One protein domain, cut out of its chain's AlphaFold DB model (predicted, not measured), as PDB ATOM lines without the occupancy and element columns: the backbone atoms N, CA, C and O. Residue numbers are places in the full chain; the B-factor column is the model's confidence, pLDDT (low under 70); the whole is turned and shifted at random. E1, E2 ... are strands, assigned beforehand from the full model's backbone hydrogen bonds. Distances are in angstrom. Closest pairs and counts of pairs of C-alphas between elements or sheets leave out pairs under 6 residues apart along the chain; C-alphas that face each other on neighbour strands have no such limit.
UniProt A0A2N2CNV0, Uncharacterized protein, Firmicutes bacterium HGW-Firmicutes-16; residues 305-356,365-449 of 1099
ATOM      1  N   ASN A 305     295.881 103.099 258.387       37.91
ATOM      2  CA  ASN A 305     294.798 102.087 258.355       37.91
ATOM      3  C   ASN A 305     294.961 100.706 259.044       37.91
ATOM      4  O   ASN A 305     293.936 100.041 259.085       37.91
ATOM      5  N   THR A 306     296.073 100.244 259.644       49.94
ATOM      6  CA  THR A 306     296.080  98.884 260.281       49.94
ATOM      7  C   THR A 306     297.160  98.653 261.366       49.94
ATOM      8  O   THR A 306     298.003  97.769 261.219       49.94
ATOM      9  N   ASN A 307     297.166  99.415 262.470       51.44
ATOM     10  CA  ASN A 307     298.148  99.225 263.557       51.44
ATOM     11  C   ASN A 307     297.471  98.937 264.907       51.44
ATOM     12  O   ASN A 307     296.588  99.689 265.322       51.44
ATOM     13  N   ILE A 308     297.943  97.907 265.621       50.12
ATOM     14  CA  ILE A 308     297.606  97.667 267.034       50.12
ATOM     15  C   ILE A 308     298.656  98.399 267.883       50.12
ATOM     16  O   ILE A 308     299.825  98.014 267.898       50.12
ATOM     17  N   TYR A 309     298.253  99.494 268.537       49.50
ATOM     18  CA  TYR A 309     299.163 100.415 269.239       49.50
ATOM     19  C   TYR A 309     299.082 100.390 270.775       49.50
ATOM     20  O   TYR A 309     299.831 101.141 271.401       49.50
ATOM     21  N   SER A 310     298.205  99.600 271.407       48.50
ATOM     22  CA  SER A 310     297.922  99.789 272.846       48.50
ATOM     23  C   SER A 310     298.120  98.588 273.764       48.50
ATOM     24  O   SER A 310     298.394  98.802 274.938       48.50
ATOM     25  N   GLU A 311     298.081  97.352 273.283       58.03
ATOM     26  CA  GLU A 311     298.382  96.164 274.084       58.03
ATOM     27  C   GLU A 311     298.730  95.012 273.139       58.03
ATOM     28  O   GLU A 311     298.380  95.030 271.963       58.03
ATOM     29  N   HIS A 312     299.530  94.071 273.608       68.94
ATOM     30  CA  HIS A 312     299.923  92.863 272.885       68.94
ATOM     31  C   HIS A 312     298.711  92.117 272.291       68.94
ATOM     32  O   HIS A 312     297.595  92.236 272.789       68.94
ATOM     33  N   LEU A 313     298.918  91.322 271.239       79.06
ATOM     34  CA  LEU A 313     297.872  90.447 270.705       79.06
ATOM     35  C   LEU A 313     297.817  89.165 271.546       79.06
ATOM     36  O   LEU A 313     298.650  88.276 271.370       79.06
ATOM     37  N   ASP A 314     296.857  89.076 272.466       81.19
ATOM     38  CA  ASP A 314     296.623  87.871 273.270       81.19
ATOM     39  C   ASP A 314     295.568  86.967 272.614       81.19
ATOM     40  O   ASP A 314     294.410  87.349 272.464       81.19
ATOM     41  N   LEU A 315     295.979  85.766 272.203       84.81
ATOM     42  CA  LEU A 315     295.128  84.723 271.624       84.81
ATOM     43  C   LEU A 315     294.973  83.517 272.564       84.81
ATOM     44  O   LEU A 315     294.568  82.445 272.116       84.81
ATOM     45  N   SER A 316     295.292  83.665 273.854       81.69
ATOM     46  CA  SER A 316     295.204  82.572 274.834       81.69
ATOM     47  C   SER A 316     293.792  81.987 274.978       81.69
ATOM     48  O   SER A 316     293.651  80.788 275.200       81.69
ATOM     49  N   GLU A 317     292.746  82.789 274.758       80.75
ATOM     50  CA  GLU A 317     291.339  82.360 274.825       80.75
ATOM     51  C   GLU A 317     290.758  81.877 273.474       80.75
ATOM     52  O   GLU A 317     289.541  81.810 273.295       80.75
ATOM     53  N   TRP A 318     291.595  81.537 272.486       81.81
ATOM     54  CA  TRP A 318     291.126  81.113 271.160       81.81
ATOM     55  C   TRP A 318     290.369  79.767 271.185       81.81
ATOM     56  O   TRP A 318     290.961  78.685 271.129       81.81
ATOM     57  N   SER A 319     289.035  79.841 271.165       72.31
ATOM     58  CA  SER A 319     288.111  78.694 271.110       72.31
ATOM     59  C   SER A 319     288.062  77.970 269.752       72.31
ATOM     60  O   SER A 319     288.338  78.564 268.712       72.31
ATOM     61  N   ASP A 320     287.664  76.694 269.734       67.12
ATOM     62  CA  ASP A 320     287.602  75.877 268.504       67.12
ATOM     63  C   ASP A 320     286.460  76.265 267.543       67.12
ATOM     64  O   ASP A 320     286.558  76.018 266.345       67.12
ATOM     65  N   ASP A 321     285.415  76.938 268.038       56.28
ATOM     66  CA  ASP A 321     284.250  77.363 267.242       56.28
ATOM     67  C   ASP A 321     284.389  78.784 266.654       56.28
ATOM     68  O   ASP A 321     283.481  79.287 265.983       56.28
ATOM     69  N   SER A 322     285.507  79.476 266.898       53.34
ATOM     70  CA  SER A 322     285.672  80.872 266.484       53.34
ATOM     71  C   SER A 322     286.412  81.003 265.153       53.34
ATOM     72  O   SER A 322     287.622  80.796 265.077       53.34
ATOM     73  N   THR A 323     285.699  81.454 264.117       53.72
ATOM     74  CA  THR A 323     286.306  82.241 263.035       53.72
ATOM     75  C   THR A 323     286.195  83.709 263.426       53.72
ATOM     76  O   THR A 323     285.121  84.306 263.341       53.72
ATOM     77  N   HIS A 324     287.283  84.296 263.925       59.19
ATOM     78  CA  HIS A 324     287.309  85.724 264.226       59.19
ATOM     79  C   HIS A 324     288.047  86.454 263.107       59.19
ATOM     80  O   HIS A 324     289.248  86.282 262.893       59.19
ATOM     81  N   TRP A 325     287.301  87.273 262.371       48.69
ATOM     82  CA  TRP A 325     287.869  88.326 261.544       48.69
ATOM     83  C   TRP A 325     287.604  89.642 262.268       48.69
ATOM     84  O   TRP A 325     286.460  90.105 262.289       48.69
ATOM     85  N   ASP A 326     288.634  90.251 262.857       56.09
ATOM     86  CA  ASP A 326     288.499  91.625 263.336       56.09
ATOM     87  C   ASP A 326     288.493  92.573 262.124       56.09
ATOM     88  O   ASP A 326     289.513  93.099 261.667       56.09
ATOM     89  N   ALA A 327     287.293  92.767 261.569       41.28
ATOM     90  CA  ALA A 327     287.034  93.654 260.438       41.28
ATOM     91  C   ALA A 327     287.301  95.130 260.759       41.28
ATOM     92  O   ALA A 327     287.303  95.946 259.837       41.28
ATOM     93  N   SER A 328     287.482  95.490 262.034       42.62
ATOM     94  CA  SER A 328     287.684  96.880 262.428       42.62
ATOM     95  C   SER A 328     289.152  97.321 262.344       42.62
ATOM     96  O   SER A 328     289.400  98.517 262.190       42.62
ATOM     97  N   SER A 329     290.107  96.373 262.338       49.06
ATOM     98  CA  SER A 329     291.561  96.630 262.291       49.06
ATOM     99  C   SER A 329     292.341  95.875 261.189       49.06
ATOM    100  O   SER A 329     293.473  96.250 260.892       49.06
ATOM    101  N   GLY A 330     291.750  94.863 260.531       53.38
ATOM    102  CA  GLY A 330     292.126  94.380 259.186       53.38
ATOM    103  C   GLY A 330     293.470  93.654 258.995       53.38
ATOM    104  O   GLY A 330     293.807  93.343 257.853       53.38
ATOM    105  N   GLY A 331     294.236  93.385 260.057       68.62
ATOM    106  CA  GLY A 331     295.606  92.856 259.945       68.62
ATOM    107  C   GLY A 331     295.794  91.357 260.217       68.62
ATOM    108  O   GLY A 331     296.851  90.824 259.888       68.62
ATOM    109  N   TYR A 332     294.824  90.653 260.813       80.00
ATOM    110  CA  TYR A 332     294.951  89.220 261.114       80.00
ATOM    111  C   TYR A 332     293.613  88.468 261.082       80.00
ATOM    112  O   TYR A 332     292.543  89.071 261.164       80.00
ATOM    113  N   LYS A 333     293.682  87.139 260.967       83.75
ATOM    114  CA  LYS A 333     292.544  86.213 260.970       83.75
ATOM    115  C   LYS A 333     292.889  84.967 261.771       83.75
ATOM    116  O   LYS A 333     293.948  84.385 261.554       83.75
ATOM    117  N   THR A 334     291.978  84.527 262.627       86.44
ATOM    118  CA  THR A 334     292.052  83.228 263.304       86.44
ATOM    119  C   THR A 334     290.985  82.288 262.745       86.44
ATOM    120  O   THR A 334     289.828  82.672 262.559       86.44
ATOM    121  N   GLU A 335     291.367  81.052 262.438       86.81
ATOM    122  CA  GLU A 335     290.447  80.009 261.979       86.81
ATOM    123  C   GLU A 335     290.820  78.636 262.537       86.81
ATOM    124  O   GLU A 335     291.994  78.287 262.634       86.81
ATOM    125  N   THR A 336     289.822  77.840 262.907       85.94
ATOM    126  CA  THR A 336     290.016  76.436 263.274       85.94
ATOM    127  C   THR A 336     289.305  75.574 262.238       85.94
ATOM    128  O   THR A 336     288.089  75.663 262.092       85.94
ATOM    129  N   LEU A 337     290.067  74.787 261.476       77.38
ATOM    130  CA  LEU A 337     289.548  73.876 260.451       77.38
ATOM    131  C   LEU A 337     290.086  72.473 260.723       77.38
ATOM    132  O   LEU A 337     291.292  72.305 260.870       77.38
ATOM    133  N   ASP A 338     289.200  71.481 260.827       78.25
ATOM    134  CA  ASP A 338     289.552  70.081 261.117       78.25
ATOM    135  C   ASP A 338     290.472  69.910 262.349       78.25
ATOM    136  O   ASP A 338     291.362  69.064 262.379       78.25
ATOM    137  N   GLY A 339     290.271  70.743 263.379       76.12
ATOM    138  CA  GLY A 339     291.081  70.743 264.606       76.12
ATOM    139  C   GLY A 339     292.436  71.453 264.487       76.12
ATOM    140  O   GLY A 339     293.203  71.469 265.447       76.12
ATOM    141  N   VAL A 340     292.736  72.071 263.343       82.56
ATOM    142  CA  VAL A 340     293.967  72.834 263.107       82.56
ATOM    143  C   VAL A 340     293.698  74.324 263.295       82.56
ATOM    144  O   VAL A 340     292.882  74.904 262.577       82.56
ATOM    145  N   LYS A 341     294.398  74.961 264.240       90.12
ATOM    146  CA  LYS A 341     294.342  76.412 264.465       90.12
ATOM    147  C   LYS A 341     295.297  77.135 263.512       90.12
ATOM    148  O   LYS A 341     296.505  76.922 263.566       90.12
ATOM    149  N   THR A 342     294.769  78.021 262.672       91.38
ATOM    150  CA  THR A 342     295.532  78.822 261.702       91.38
ATOM    151  C   THR A 342     295.377  80.320 261.972       91.38
ATOM    152  O   THR A 342     294.263  80.841 262.030       91.38
ATOM    153  N   LEU A 343     296.501  81.010 262.177       90.94
ATOM    154  CA  LEU A 343     296.604  82.458 262.351       90.94
ATOM    155  C   LEU A 343     297.175  83.070 261.069       90.94
ATOM    156  O   LEU A 343     298.372  82.981 260.809       90.94
ATOM    157  N   THR A 344     296.342  83.714 260.262       88.56
ATOM    158  CA  THR A 344     296.814  84.479 259.103       88.56
ATOM    159  C   THR A 344     297.166  85.900 259.532       88.56
ATOM    160  O   THR A 344     296.319  86.588 260.093       88.56
ATOM    161  N   LEU A 345     298.385  86.362 259.249       84.06
ATOM    162  CA  LEU A 345     298.826  87.746 259.454       84.06
ATOM    163  C   LEU A 345     298.995  88.427 258.097       84.06
ATOM    164  O   LEU A 345     299.644  87.868 257.217       84.06
ATOM    165  N   LYS A 346     298.440  89.625 257.919       80.44
ATOM    166  CA  LYS A 346     298.474  90.369 256.657       80.44
ATOM    167  C   LYS A 346     298.965  91.795 256.868       80.44
ATOM    168  O   LYS A 346     298.191  92.654 257.280       80.44
ATOM    169  N   ASN A 347     300.230  92.057 256.526       69.00
ATOM    170  CA  ASN A 347     300.895  93.351 256.749       69.00
ATOM    171  C   ASN A 347     300.676  93.907 258.172       69.00
ATOM    172  O   ASN A 347     300.508  95.111 258.367       69.00
ATOM    173  N   LEU A 348     300.614  93.015 259.162       72.75
ATOM    174  CA  LEU A 348     300.311  93.366 260.540       72.75
ATOM    175  C   LEU A 348     301.525  94.020 261.197       72.75
ATOM    176  O   LEU A 348     302.617  93.452 261.176       72.75
ATOM    177  N   ILE A 349     301.311  95.159 261.859       69.12
ATOM    178  CA  ILE A 349     302.262  95.721 262.821       69.12
ATOM    179  C   ILE A 349     301.676  95.610 264.229       69.12
ATOM    180  O   ILE A 349     300.659  96.238 264.537       69.12
ATOM    181  N   VAL A 350     302.361  94.875 265.102       69.00
ATOM    182  CA  VAL A 350     302.117  94.870 266.547       69.00
ATOM    183  C   VAL A 350     303.285  95.565 267.231       69.00
ATOM    184  O   VAL A 350     304.411  95.070 267.184       69.00
ATOM    185  N   ASN A 351     303.032  96.707 267.873       66.12
ATOM    186  CA  ASN A 351     304.058  97.439 268.609       66.12
ATOM    187  C   ASN A 351     303.574  97.828 270.006       66.12
ATOM    188  O   ASN A 351     302.743  98.717 270.181       66.12
ATOM    189  N   THR A 352     304.149  97.176 271.011       61.50
ATOM    190  CA  THR A 352     303.869  97.425 272.425       61.50
ATOM    191  C   THR A 352     304.756  98.572 272.944       61.50
ATOM    192  O   THR A 352     305.801  98.378 273.568       61.50
ATOM    193  N   HIS A 353     304.367  99.814 272.633       51.19
ATOM    194  CA  HIS A 353     305.071 101.026 273.067       51.19
ATOM    195  C   HIS A 353     305.042 101.223 274.603       51.19
ATOM    196  O   HIS A 353     303.994 101.180 275.232       51.19
ATOM    197  N   ASN A 354     306.194 101.600 275.173       44.25
ATOM    198  CA  ASN A 354     306.333 102.656 276.189       44.25
ATOM    199  C   ASN A 354     305.414 102.627 277.438       44.25
ATOM    200  O   ASN A 354     304.808 103.644 277.775       44.25
ATOM    201  N   LEU A 355     305.374 101.533 278.202       39.19
ATOM    202  CA  LEU A 355     304.813 101.567 279.562       39.19
ATOM    203  C   LEU A 355     305.899 101.852 280.614       39.19
ATOM    204  O   LEU A 355     306.046 101.134 281.595       39.19
ATOM    205  N   ASP A 356     306.609 102.979 280.465       38.16
ATOM    206  CA  ASP A 356     307.262 103.639 281.615       38.16
ATOM    207  C   ASP A 356     306.210 104.185 282.619       38.16
ATOM    208  O   ASP A 356     306.547 104.675 283.698       38.16
ATOM    209  N   ASP A 365     305.409  88.868 282.312       72.69
ATOM    210  CA  ASP A 365     306.067  88.691 281.019       72.69
ATOM    211  C   ASP A 365     305.424  89.582 279.950       72.69
ATOM    212  O   ASP A 365     304.235  89.905 280.017       72.69
ATOM    213  N   VAL A 366     306.219  90.016 278.971       76.00
ATOM    214  CA  VAL A 366     305.765  90.927 277.914       76.00
ATOM    215  C   VAL A 366     305.839  90.232 276.566       76.00
ATOM    216  O   VAL A 366     306.899  89.756 276.159       76.00
ATOM    217  N   PHE A 367     304.723  90.241 275.845       80.25
ATOM    218  CA  PHE A 367     304.576  89.547 274.571       80.25
ATOM    219  C   PHE A 367     304.239  90.538 273.453       80.25
ATOM    220  O   PHE A 367     303.665  91.590 273.715       80.25
ATOM    221  N   GLY A 368     304.595  90.236 272.205       77.50
ATOM    222  CA  GLY A 368     303.992  90.885 271.039       77.50
ATOM    223  C   GLY A 368     302.717  90.149 270.632       77.50
ATOM    224  O   GLY A 368     301.643  90.741 270.625       77.50
ATOM    225  N   ILE A 369     302.835  88.845 270.366       86.00
ATOM    226  CA  ILE A 369     301.718  87.909 270.189       86.00
ATOM    227  C   ILE A 369     301.856  86.779 271.215       86.00
ATOM    228  O   ILE A 369     302.914  86.149 271.281       86.00
ATOM    229  N   LYS A 370     300.793  86.495 271.970       88.12
ATOM    230  CA  LYS A 370     300.667  85.317 272.837       88.12
ATOM    231  C   LYS A 370     299.689  84.329 272.203       88.12
ATOM    232  O   LYS A 370     298.551  84.689 271.926       88.12
ATOM    233  N   LEU A 371     300.145  83.113 271.924       90.81
ATOM    234  CA  LEU A 371     299.368  82.047 271.286       90.81
ATOM    235  C   LEU A 371     298.605  81.202 272.326       90.81
ATOM    236  O   LEU A 371     298.992  81.193 273.495       90.81
ATOM    237  N   PRO A 372     297.533  80.490 271.922       89.31
ATOM    238  CA  PRO A 372     296.843  79.529 272.785       89.31
ATOM    239  C   PRO A 372     297.712  78.309 273.105       89.31
ATOM    240  O   PRO A 372     298.627  77.985 272.348       89.31
ATOM    241  N   ASP A 373     297.351  77.571 274.158       89.75
ATOM    242  CA  ASP A 373     297.931  76.269 274.533       89.75
ATOM    243  C   ASP A 373     297.525  75.145 273.554       89.75
ATOM    244  O   ASP A 373     296.901  74.147 273.908       89.75
ATOM    245  N   ALA A 374     297.827  75.345 272.275       88.19
ATOM    246  CA  ALA A 374     297.559  74.438 271.173       88.19
ATOM    247  C   ALA A 374     298.549  74.704 270.032       88.19
ATOM    248  O   ALA A 374     299.140  75.778 269.942       88.19
ATOM    249  N   ASN A 375     298.703  73.744 269.122       92.38
ATOM    250  CA  ASN A 375     299.528  73.946 267.931       92.38
ATOM    251  C   ASN A 375     298.874  74.969 266.990       92.38
ATOM    252  O   ASN A 375     297.679  74.870 266.703       92.38
ATOM    253  N   VAL A 376     299.659  75.926 266.492       92.69
ATOM    254  CA  VAL A 376     299.204  77.023 265.633       92.69
ATOM    255  C   VAL A 376     300.019  77.084 264.345       92.69
ATOM    256  O   VAL A 376     301.246  77.186 264.361       92.69
ATOM    257  N   ASN A 377     299.316  77.124 263.217       92.88
ATOM    258  CA  ASN A 377     299.882  77.432 261.910       92.88
ATOM    259  C   ASN A 377     299.789  78.941 261.645       92.88
ATOM    260  O   ASN A 377     298.699  79.476 261.467       92.88
ATOM    261  N   ILE A 378     300.915  79.645 261.596       91.81
ATOM    262  CA  ILE A 378     300.988  81.061 261.236       91.81
ATOM    263  C   ILE A 378     301.209  81.188 259.725       91.81
ATOM    264  O   ILE A 378     302.231  80.753 259.196       91.81
ATOM    265  N   VAL A 379     300.270  81.827 259.033       90.31
ATOM    266  CA  VAL A 379     300.339  82.086 257.588       90.31
ATOM    267  C   VAL A 379     300.573  83.573 257.354       90.31
ATOM    268  O   VAL A 379     299.785  84.410 257.782       90.31
ATOM    269  N   LEU A 380     301.660  83.920 256.672       84.69
ATOM    270  CA  LEU A 380     302.095  85.300 256.476       84.69
ATOM    271  C   LEU A 380     301.731  85.801 255.074       84.69
ATOM    272  O   LEU A 380     302.273  85.342 254.070       84.69
ATOM    273  N   GLU A 381     300.885  86.818 255.005       81.88
ATOM    274  CA  GLU A 381     300.636  87.626 253.818       81.88
ATOM    275  C   GLU A 381     301.390  88.962 253.947       81.88
ATOM    276  O   GLU A 381     301.174  89.736 254.881       81.88
ATOM    277  N   GLY A 382     302.295  89.255 253.011       71.44
ATOM    278  CA  GLY A 382     303.086  90.493 253.057       71.44
ATOM    279  C   GLY A 382     304.145  90.528 254.173       71.44
ATOM    280  O   GLY A 382     304.680  89.488 254.569       71.44
ATOM    281  N   VAL A 383     304.492  91.725 254.648       69.75
ATOM    282  CA  VAL A 383     305.537  91.930 255.667       69.75
ATOM    283  C   VAL A 383     304.895  92.239 257.012       69.75
ATOM    284  O   VAL A 383     304.285  93.289 257.191       69.75
ATOM    285  N   ASN A 384     305.052  91.326 257.968       72.50
ATOM    286  CA  ASN A 384     304.465  91.427 259.301       72.50
ATOM    287  C   ASN A 384     305.557  91.741 260.329       72.50
ATOM    288  O   ASN A 384     306.614  91.109 260.324       72.50
ATOM    289  N   VAL A 385     305.310  92.701 261.217       73.44
ATOM    290  CA  VAL A 385     306.251  93.147 262.251       73.44
ATOM    291  C   VAL A 385     305.592  93.025 263.615       73.44
ATOM    292  O   VAL A 385     304.560  93.630 263.874       73.44
ATOM    293  N   VAL A 386     306.206  92.263 264.507       75.94
ATOM    294  CA  VAL A 386     305.713  92.012 265.856       75.94
ATOM    295  C   VAL A 386     306.812  92.376 266.835       75.94
ATOM    296  O   VAL A 386     307.898  91.806 266.779       75.94
ATOM    297  N   SER A 387     306.548  93.313 267.742       73.25
ATOM    298  CA  SER A 387     307.512  93.720 268.760       73.25
ATOM    299  C   SER A 387     306.930  93.735 270.166       73.25
ATOM    300  O   SER A 387     305.899  94.374 270.412       73.25
ATOM    301  N   ALA A 388     307.650  93.101 271.089       72.12
ATOM    302  CA  ALA A 388     307.396  93.160 272.521       72.12
ATOM    303  C   ALA A 388     308.119  94.330 273.198       72.12
ATOM    304  O   ALA A 388     309.222  94.729 272.811       72.12
ATOM    305  N   GLY A 389     307.488  94.851 274.244       66.44
ATOM    306  CA  GLY A 389     307.970  95.961 275.039       66.44
ATOM    307  C   GLY A 389     309.019  95.528 276.058       66.44
ATOM    308  O   GLY A 389     309.375  94.354 276.197       66.44
ATOM    309  N   LYS A 390     309.521  96.512 276.801       64.88
ATOM    310  CA  LYS A 390     310.459  96.310 277.907       64.88
ATOM    311  C   LYS A 390     309.741  95.683 279.103       64.88
ATOM    312  O   LYS A 390     308.805  96.277 279.628       64.88
ATOM    313  N   ALA A 391     310.215  94.530 279.568       59.75
ATOM    314  CA  ALA A 391     309.750  93.966 280.834       59.75
ATOM    315  C   ALA A 391     310.378  94.694 282.037       59.75
ATOM    316  O   ALA A 391     311.487  95.241 281.955       59.75
ATOM    317  N   ASN A 392     309.663  94.694 283.162       56.38
ATOM    318  CA  ASN A 392     310.093  95.331 284.407       56.38
ATOM    319  C   ASN A 392     311.237  94.548 285.101       56.38
ATOM    320  O   ASN A 392     311.616  93.449 284.711       56.38
ATOM    321  N   SER A 393     311.874  95.163 286.101       54.00
ATOM    322  CA  SER A 393     313.179  94.758 286.655       54.00
ATOM    323  C   SER A 393     313.178  93.542 287.601       54.00
ATOM    324  O   SER A 393     314.097  93.434 288.416       54.00
ATOM    325  N   SER A 394     312.170  92.667 287.557       55.28
ATOM    326  CA  SER A 394     312.154  91.454 288.386       55.28
ATOM    327  C   SER A 394     313.054  90.367 287.772       55.28
ATOM    328  O   SER A 394     313.196  90.290 286.555       55.28
ATOM    329  N   SER A 395     313.700  89.532 288.591       55.16
ATOM    330  CA  SER A 395     314.630  88.477 288.139       55.16
ATOM    331  C   SER A 395     313.955  87.286 287.438       55.16
ATOM    332  O   SER A 395     314.630  86.297 287.165       55.16
ATOM    333  N   SER A 396     312.644  87.351 287.188       59.28
ATOM    334  CA  SER A 396     311.821  86.224 286.727       59.28
ATOM    335  C   SER A 396     310.876  86.590 285.579       59.28
ATOM    336  O   SER A 396     309.918  85.866 285.348       59.28
ATOM    337  N   SER A 397     311.099  87.716 284.896       66.12
ATOM    338  CA  SER A 397     310.263  88.133 283.763       66.12
ATOM    339  C   SER A 397     310.916  87.796 282.423       66.12
ATOM    340  O   SER A 397     312.135  87.657 282.346       66.12
ATOM    341  N   TYR A 398     310.120  87.729 281.362       77.12
ATOM    342  CA  TYR A 398     310.550  87.424 280.001       77.12
ATOM    343  C   TYR A 398     309.970  88.420 278.983       77.12
ATOM    344  O   TYR A 398     308.946  89.063 279.219       77.12
ATOM    345  N   SER A 399     310.648  88.583 277.842       78.81
ATOM    346  CA  SER A 399     310.159  89.397 276.720       78.81
ATOM    347  C   SER A 399     310.207  88.603 275.419       78.81
ATOM    348  O   SER A 399     311.289  88.183 274.994       78.81
ATOM    349  N   TYR A 400     309.050  88.430 274.779       82.75
ATOM    350  CA  TYR A 400     308.896  87.590 273.595       82.75
ATOM    351  C   TYR A 400     308.161  88.294 272.462       82.75
ATOM    352  O   TYR A 400     307.034  88.737 272.652       82.75
ATOM    353  N   GLY A 401     308.742  88.352 271.261       79.12
ATOM    354  CA  GLY A 401     308.022  88.877 270.094       79.12
ATOM    355  C   GLY A 401     306.765  88.049 269.810       79.12
ATOM    356  O   GLY A 401     305.653  88.566 269.869       79.12
ATOM    357  N   VAL A 402     306.937  86.748 269.593       87.69
ATOM    358  CA  VAL A 402     305.846  85.765 269.505       87.69
ATOM    359  C   VAL A 402     306.107  84.653 270.518       87.69
ATOM    360  O   VAL A 402     307.236  84.171 270.608       87.69
ATOM    361  N   TYR A 403     305.084  84.263 271.273       89.94
ATOM    362  CA  TYR A 403     305.190  83.316 272.382       89.94
ATOM    363  C   TYR A 403     304.069  82.279 272.361       89.94
ATOM    364  O   TYR A 403     302.899  82.650 272.276       89.94
ATOM    365  N   GLY A 404     304.423  81.001 272.499       90.25
ATOM    366  CA  GLY A 404     303.490  79.916 272.803       90.25
ATOM    367  C   GLY A 404     304.077  78.957 273.836       90.25
ATOM    368  O   GLY A 404     305.061  78.288 273.541       90.25
ATOM    369  N   GLU A 405     303.491  78.901 275.034       82.69
ATOM    370  CA  GLU A 405     303.999  78.140 276.193       82.69
ATOM    371  C   GLU A 405     303.901  76.625 276.013       82.69
ATOM    372  O   GLU A 405     304.852  75.910 276.300       82.69
ATOM    373  N   ASN A 406     302.774  76.145 275.483       86.50
ATOM    374  CA  ASN A 406     302.520  74.729 275.187       86.50
ATOM    375  C   ASN A 406     302.184  74.515 273.702       86.50
ATOM    376  O   ASN A 406     301.542  73.537 273.316       86.50
ATOM    377  N   SER A 407     302.587  75.467 272.865       85.25
ATOM    378  CA  SER A 407     302.192  75.550 271.463       85.25
ATOM    379  C   SER A 407     303.312  75.065 270.554       85.25
ATOM    380  O   SER A 407     304.459  75.504 270.671       85.25
ATOM    381  N   GLY A 408     302.956  74.226 269.587       91.00
ATOM    382  CA  GLY A 408     303.766  74.004 268.396       91.00
ATOM    383  C   GLY A 408     303.476  75.096 267.380       91.00
ATOM    384  O   GLY A 408     302.313  75.397 267.128       91.00
ATOM    385  N   ILE A 409     304.501  75.714 266.805       92.69
ATOM    386  CA  ILE A 409     304.331  76.821 265.859       92.69
ATOM    387  C   ILE A 409     304.835  76.380 264.489       92.69
ATOM    388  O   ILE A 409     306.001  76.027 264.351       92.69
ATOM    389  N   SER A 410     303.992  76.456 263.462       92.12
ATOM    390  CA  SER A 410     304.410  76.277 262.064       92.12
ATOM    391  C   SER A 410     304.235  77.590 261.314       92.12
ATOM    392  O   SER A 410     303.128  78.112 261.279       92.12
ATOM    393  N   ILE A 411     305.282  78.144 260.708       89.44
ATOM    394  CA  ILE A 411     305.242  79.440 260.017       89.44
ATOM    395  C   ILE A 411     305.453  79.238 258.521       89.44
ATOM    396  O   ILE A 411     306.455  78.653 258.117       89.44
ATOM    397  N   SER A 412     304.552  79.781 257.702       87.50
ATOM    398  CA  SER A 412     304.672  79.780 256.241       87.50
ATOM    399  C   SER A 412     304.221  81.097 255.608       87.50
ATOM    400  O   SER A 412     303.635  81.954 256.271       87.50
ATOM    401  N   GLY A 413     304.513  81.295 254.320       82.75
ATOM    402  CA  GLY A 413     304.089  82.476 253.561       82.75
ATOM    403  C   GLY A 413     305.219  83.474 253.302       82.75
ATOM    404  O   GLY A 413     306.276  83.096 252.825       82.75
ATOM    405  N   ASN A 414     304.989  84.765 253.535       76.19
ATOM    406  CA  ASN A 414     305.946  85.828 253.225       76.19
ATOM    407  C   ASN A 414     306.878  86.158 254.414       76.19
ATOM    408  O   ASN A 414     307.694  85.318 254.787       76.19
ATOM    409  N   THR A 415     306.816  87.362 255.001       74.50
ATOM    410  CA  THR A 415     307.825  87.828 255.971       74.50
ATOM    411  C   THR A 415     307.233  88.055 257.360       74.50
ATOM    412  O   THR A 415     306.204  88.717 257.501       74.50
ATOM    413  N   LEU A 416     307.924  87.554 258.389       78.06
ATOM    414  CA  LEU A 416     307.676  87.863 259.797       78.06
ATOM    415  C   LEU A 416     308.943  88.424 260.430       78.06
ATOM    416  O   LEU A 416     310.006  87.812 260.385       78.06
ATOM    417  N   ILE A 417     308.812  89.567 261.084       73.50
ATOM    418  CA  ILE A 417     309.858  90.172 261.897       73.50
ATOM    419  C   ILE A 417     309.382  90.130 263.340       73.50
ATOM    420  O   ILE A 417     308.467  90.860 263.706       73.50
ATOM    421  N   ALA A 418     309.990  89.270 264.149       76.75
ATOM    422  CA  ALA A 418     309.631  89.071 265.544       76.75
ATOM    423  C   ALA A 418     310.725  89.659 266.445       76.75
ATOM    424  O   ALA A 418     311.879  89.231 266.416       76.75
ATOM    425  N   LEU A 419     310.381  90.687 267.213       73.44
ATOM    426  CA  LEU A 419     311.305  91.486 268.009       73.44
ATOM    427  C   LEU A 419     310.955  91.355 269.492       73.44
ATOM    428  O   LEU A 419     309.823  91.638 269.878       73.44
ATOM    429  N   SER A 420     311.925  91.025 270.341       71.12
ATOM    430  CA  SER A 420     311.764  91.218 271.787       71.12
ATOM    431  C   SER A 420     312.302  92.568 272.264       71.12
ATOM    432  O   SER A 420     313.080  93.249 271.571       71.12
ATOM    433  N   GLY A 421     311.854  92.963 273.457       64.69
ATOM    434  CA  GLY A 421     312.236  94.196 274.136       64.69
ATOM    435  C   GLY A 421     313.581  94.110 274.865       64.69
ATOM    436  O   GLY A 421     314.166  93.042 275.039       64.69
ATOM    437  N   VAL A 422     314.088  95.271 275.291       58.03
ATOM    438  CA  VAL A 422     315.360  95.446 276.026       58.03
ATOM    439  C   VAL A 422     315.096  95.425 277.538       58.03
ATOM    440  O   VAL A 422     314.173  96.101 277.982       58.03
ATOM    441  N   GLY A 423     315.887  94.712 278.357       57.25
ATOM    442  CA  GLY A 423     315.603  94.612 279.801       57.25
ATOM    443  C   GLY A 423     316.599  93.821 280.659       57.25
ATOM    444  O   GLY A 423     317.605  93.309 280.177       57.25
ATOM    445  N   ARG A 424     316.347  93.724 281.978       56.53
ATOM    446  CA  ARG A 424     317.204  92.996 282.948       56.53
ATOM    447  C   ARG A 424     317.002  91.473 282.958       56.53
ATOM    448  O   ARG A 424     317.213  90.844 283.987       56.53
ATOM    449  N   ILE A 425     316.567  90.904 281.842       63.75
ATOM    450  CA  ILE A 425     315.832  89.640 281.823       63.75
ATOM    451  C   ILE A 425     316.109  88.814 280.564       63.75
ATOM    452  O   ILE A 425     316.730  89.319 279.632       63.75
ATOM    453  N   SER A 426     315.633  87.570 280.522       73.50
ATOM    454  CA  SER A 426     315.691  86.723 279.329       73.50
ATOM    455  C   SER A 426     314.760  87.214 278.224       73.50
ATOM    456  O   SER A 426     313.667  87.708 278.487       73.50
ATOM    457  N   SER A 427     315.176  87.075 276.966       73.31
ATOM    458  CA  SER A 427     314.339  87.509 275.846       73.31
ATOM    459  C   SER A 427     314.468  86.610 274.623       73.31
ATOM    460  O   SER A 427     315.546  86.069 274.349       73.31
ATOM    461  N   SER A 428     313.375  86.452 273.871       78.31
ATOM    462  CA  SER A 428     313.415  85.748 272.586       78.31
ATOM    463  C   SER A 428     312.562  86.407 271.509       78.31
ATOM    464  O   SER A 428     311.459  86.864 271.781       78.31
ATOM    465  N   GLY A 429     313.053  86.479 270.271       74.94
ATOM    466  CA  GLY A 429     312.242  86.994 269.161       74.94
ATOM    467  C   GLY A 429     311.006  86.119 268.934       74.94
ATOM    468  O   GLY A 429     309.889  86.625 268.842       74.94
ATOM    469  N   LEU A 430     311.215  84.804 268.938       85.88
ATOM    470  CA  LEU A 430     310.191  83.776 268.778       85.88
ATOM    471  C   LEU A 430     310.408  82.658 269.804       85.88
ATOM    472  O   LEU A 430     311.539  82.196 269.968       85.88
ATOM    473  N   PHE A 431     309.338  82.242 270.478       88.56
ATOM    474  CA  PHE A 431     309.334  81.163 271.463       88.56
ATOM    475  C   PHE A 431     308.211  80.154 271.190       88.56
ATOM    476  O   PHE A 431     307.062  80.564 271.011       88.56
ATOM    477  N   ALA A 432     308.546  78.861 271.204       88.94
ATOM    478  CA  ALA A 432     307.603  77.746 271.091       88.94
ATOM    479  C   ALA A 432     307.856  76.682 272.175       88.94
ATOM    480  O   ALA A 432     308.991  76.276 272.401       88.94
ATOM    481  N   GLY A 433     306.805  76.194 272.823       86.31
ATOM    482  CA  GLY A 433     306.918  75.213 273.903       86.31
ATOM    483  C   GLY A 433     307.120  73.767 273.458       86.31
ATOM    484  O   GLY A 433     307.693  72.976 274.198       86.31
ATOM    485  N   THR A 434     306.646  73.384 272.265       91.06
ATOM    486  CA  THR A 434     306.667  71.967 271.836       91.06
ATOM    487  C   THR A 434     307.470  71.729 270.566       91.06
ATOM    488  O   THR A 434     308.302  70.831 270.524       91.06
ATOM    489  N   PHE A 435     307.246  72.514 269.517       90.00
ATOM    490  CA  PHE A 435     308.063  72.495 268.309       90.00
ATOM    491  C   PHE A 435     307.947  73.821 267.568       90.00
ATOM    492  O   PHE A 435     306.954  74.539 267.683       90.00
ATOM    493  N   LEU A 436     308.938  74.113 266.738       91.06
ATOM    494  CA  LEU A 436     308.894  75.220 265.800       91.06
ATOM    495  C   LEU A 436     309.263  74.735 264.402       91.06
ATOM    496  O   LEU A 436     310.352  74.213 264.194       91.06
ATOM    497  N   SER A 437     308.395  74.972 263.427       90.31
ATOM    498  CA  SER A 437     308.662  74.746 262.012       90.31
ATOM    499  C   SER A 437     308.553  76.054 261.234       90.31
ATOM    500  O   SER A 437     307.607  76.816 261.420       90.31
ATOM    501  N   ILE A 438     309.520  76.342 260.366       86.00
ATOM    502  CA  ILE A 438     309.479  77.468 259.431       86.00
ATOM    503  C   ILE A 438     309.663  76.906 258.024       86.00
ATOM    504  O   ILE A 438     310.739  76.416 257.677       86.00
ATOM    505  N   GLU A 439     308.612  77.001 257.213       81.62
ATOM    506  CA  GLU A 439     308.558  76.475 255.853       81.62
ATOM    507  C   GLU A 439     308.194  77.592 254.876       81.62
ATOM    508  O   GLU A 439     307.124  78.189 254.959       81.62
ATOM    509  N   SER A 440     309.065  77.889 253.911       73.31
ATOM    510  CA  SER A 440     308.778  78.878 252.857       73.31
ATOM    511  C   SER A 440     308.550  80.318 253.321       73.31
ATOM    512  O   SER A 440     308.200  81.141 252.487       73.31
ATOM    513  N   ALA A 441     308.820  80.655 254.586       73.62
ATOM    514  CA  ALA A 441     308.736  82.017 255.118       73.62
ATOM    515  C   ALA A 441     310.114  82.660 255.333       73.62
ATOM    516  O   ALA A 441     311.117  81.990 255.585       73.62
ATOM    517  N   LYS A 442     310.153  83.994 255.296       72.56
ATOM    518  CA  LYS A 442     311.291  84.796 255.749       72.56
ATOM    519  C   LYS A 442     311.043  85.264 257.175       72.56
ATOM    520  O   LYS A 442     310.281  86.201 257.402       72.56
ATOM    521  N   VAL A 443     311.716  84.640 258.136       75.69
ATOM    522  CA  VAL A 443     311.622  85.046 259.544       75.69
ATOM    523  C   VAL A 443     312.883  85.788 259.969       75.69
ATOM    524  O   VAL A 443     313.990  85.279 259.803       75.69
ATOM    525  N   VAL A 444     312.697  86.989 260.521       72.38
ATOM    526  CA  VAL A 444     313.724  87.806 261.175       72.38
ATOM    527  C   VAL A 444     313.394  87.876 262.661       72.38
ATOM    528  O   VAL A 444     312.575  88.687 263.088       72.38
ATOM    529  N   ALA A 445     314.008  87.004 263.455       74.06
ATOM    530  CA  ALA A 445     313.761  86.927 264.891       74.06
ATOM    531  C   ALA A 445     314.903  87.599 265.667       74.06
ATOM    532  O   ALA A 445     315.974  87.011 265.789       74.06
ATOM    533  N   LEU A 446     314.685  88.824 266.167       70.00
ATOM    534  CA  LEU A 446     315.693  89.603 266.898       70.00
ATOM    535  C   LEU A 446     315.387  89.638 268.401       70.00
ATOM    536  O   LEU A 446     314.371  90.204 268.817       70.00
ATOM    537  N   SER A 447     316.324  89.171 269.228       68.12
ATOM    538  CA  SER A 447     316.286  89.438 270.669       68.12
ATOM    539  C   SER A 447     316.635  90.901 271.007       68.12
ATOM    540  O   SER A 447     317.241  91.624 270.208       68.12
ATOM    541  N   GLY A 448     316.226  91.385 272.180       59.97
ATOM    542  CA  GLY A 448     316.663  92.659 272.752       59.97
ATOM    543  C   GLY A 448     317.906  92.515 273.637       59.97
ATOM    544  O   GLY A 448     318.316  91.408 273.984       59.97
ATOM    545  N   MET A 449     318.521  93.646 274.010       56.50
ATOM    546  CA  MET A 449     319.675  93.640 274.917       56.50
ATOM    547  C   MET A 449     319.267  93.214 276.331       56.50
ATOM    548  O   MET A 449     318.334  93.778 276.910       56.50
TER     549      MET A 449
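Overview. This is residues 305 to 356 and 365 to 449 of the 1099 residues of an uncharacterized protein of Firmicutes bacterium HGW-Firmicutes-16 (UniProt A0A2N2CNV0). What shape does the chain make? It is wound as a short solenoid of stacked, roughly three-sided turns: E4, E6 and E8, side by side, make one side, and the large sheet, bent within E5 and E7, makes the other two. E2 and E3 lie beside E5 at one end of the stack, with E1 beyond E2 as its hairpin partner, and E9 and E10 lie beside E7 at the other end. What is it built of? The printed part has 137 residues with ten named strands, E1 to E10 in that order along the chain, and no named helix, which is the class all strand. The large sheet is branched and mixed, and the small one runs E4 E6 E8, all parallel. How large is it? It is compact, with a radius of gyration of the C-alphas of 14.1 A and spans of 42 by 35 by 28 A.

Arrangement. Which strands are neighbours in the large sheet? In this twisted sheet E5, residues 376 to 387, has E2, residues 340 to 346, and E3, residues 349 to 351, on one side and E7, residues 408 to 419, on the other side, each parallel to it. On the other side of E7 from E5 lie E9, residues 435 to 439, and E10, residues 442 to 446, both parallel to E7. E1, residues 332 to 337, forms an antiparallel hairpin with E2. Does any strand bend? E5 bends by 119 degrees at residue 382 and E7 by 125 degrees at residue 414. The pairing is staggered: E5 pairs with E2 over 376 to 381 and with E3 over 385 to 387, and E7 with E9 over 408 to 411 and with E10 over 415 to 419. Which backbone atoms are within hydrogen-bond range? N 333 and O 344 of E1 and E2, N 343 and O 377 of E2 and E5, N 350 and O 385 of E3 and E5, and N 376 and O 408 of E5 and E7 are each 2.8 A apart. N 409 and O 435 of E7 and E9, and N 416 and O 442 of E7 and E10, are each 2.9 A apart. How does the other sheet stand? E4, residues 366 to 370, E6, residues 398 to 404, and E8, residues 426 to 432, form a twisted sheet in that order, with N 368 and O 400 at 2.9 A and N 402 and O 429 at 3.0 A. It makes a sandwich, two sheets face to face, with the large sheet: the parts that face each other are 8.9 A centre to centre, and the strands of the one are at 49 degrees to those of the other. The closest C-alphas of E8 and E10, Gly 429 and Ala 445, are 4.5 A apart, and those of E6 and E7, Gly 401 and Leu 419, 4.7 A.

Along the chain. Where do the first and last strands lie? E1 begins at C-alpha 332, (294.951, 89.220, 261.114), and E10 ends at C-alpha 446, (315.693, 89.603, 266.898). Which strands are long? From first to last C-alpha E2 is 19.2 A, E7 19.0 A, E5 18.9 A and E1 16.3 A. What precedes E1? Residues 305 to 331 hold no named element, but 313 to 314 pair with 369 to 370 of E4, parallel.

Size, cuts and confidence. Is anything missing? Residues 357 to 364 are not printed, and C-alphas 356 and 365 are 15.0 A apart across the cut. Are any links long? Of the links that are printed whole, E5 to E6 and E7 to E8 are short and the others are tight. Where is confidence low? The mean pLDDT of the printed part is 73.4, and 47 residues are under 70, among them 305 to 312, 320 to 331 and 389 to 397.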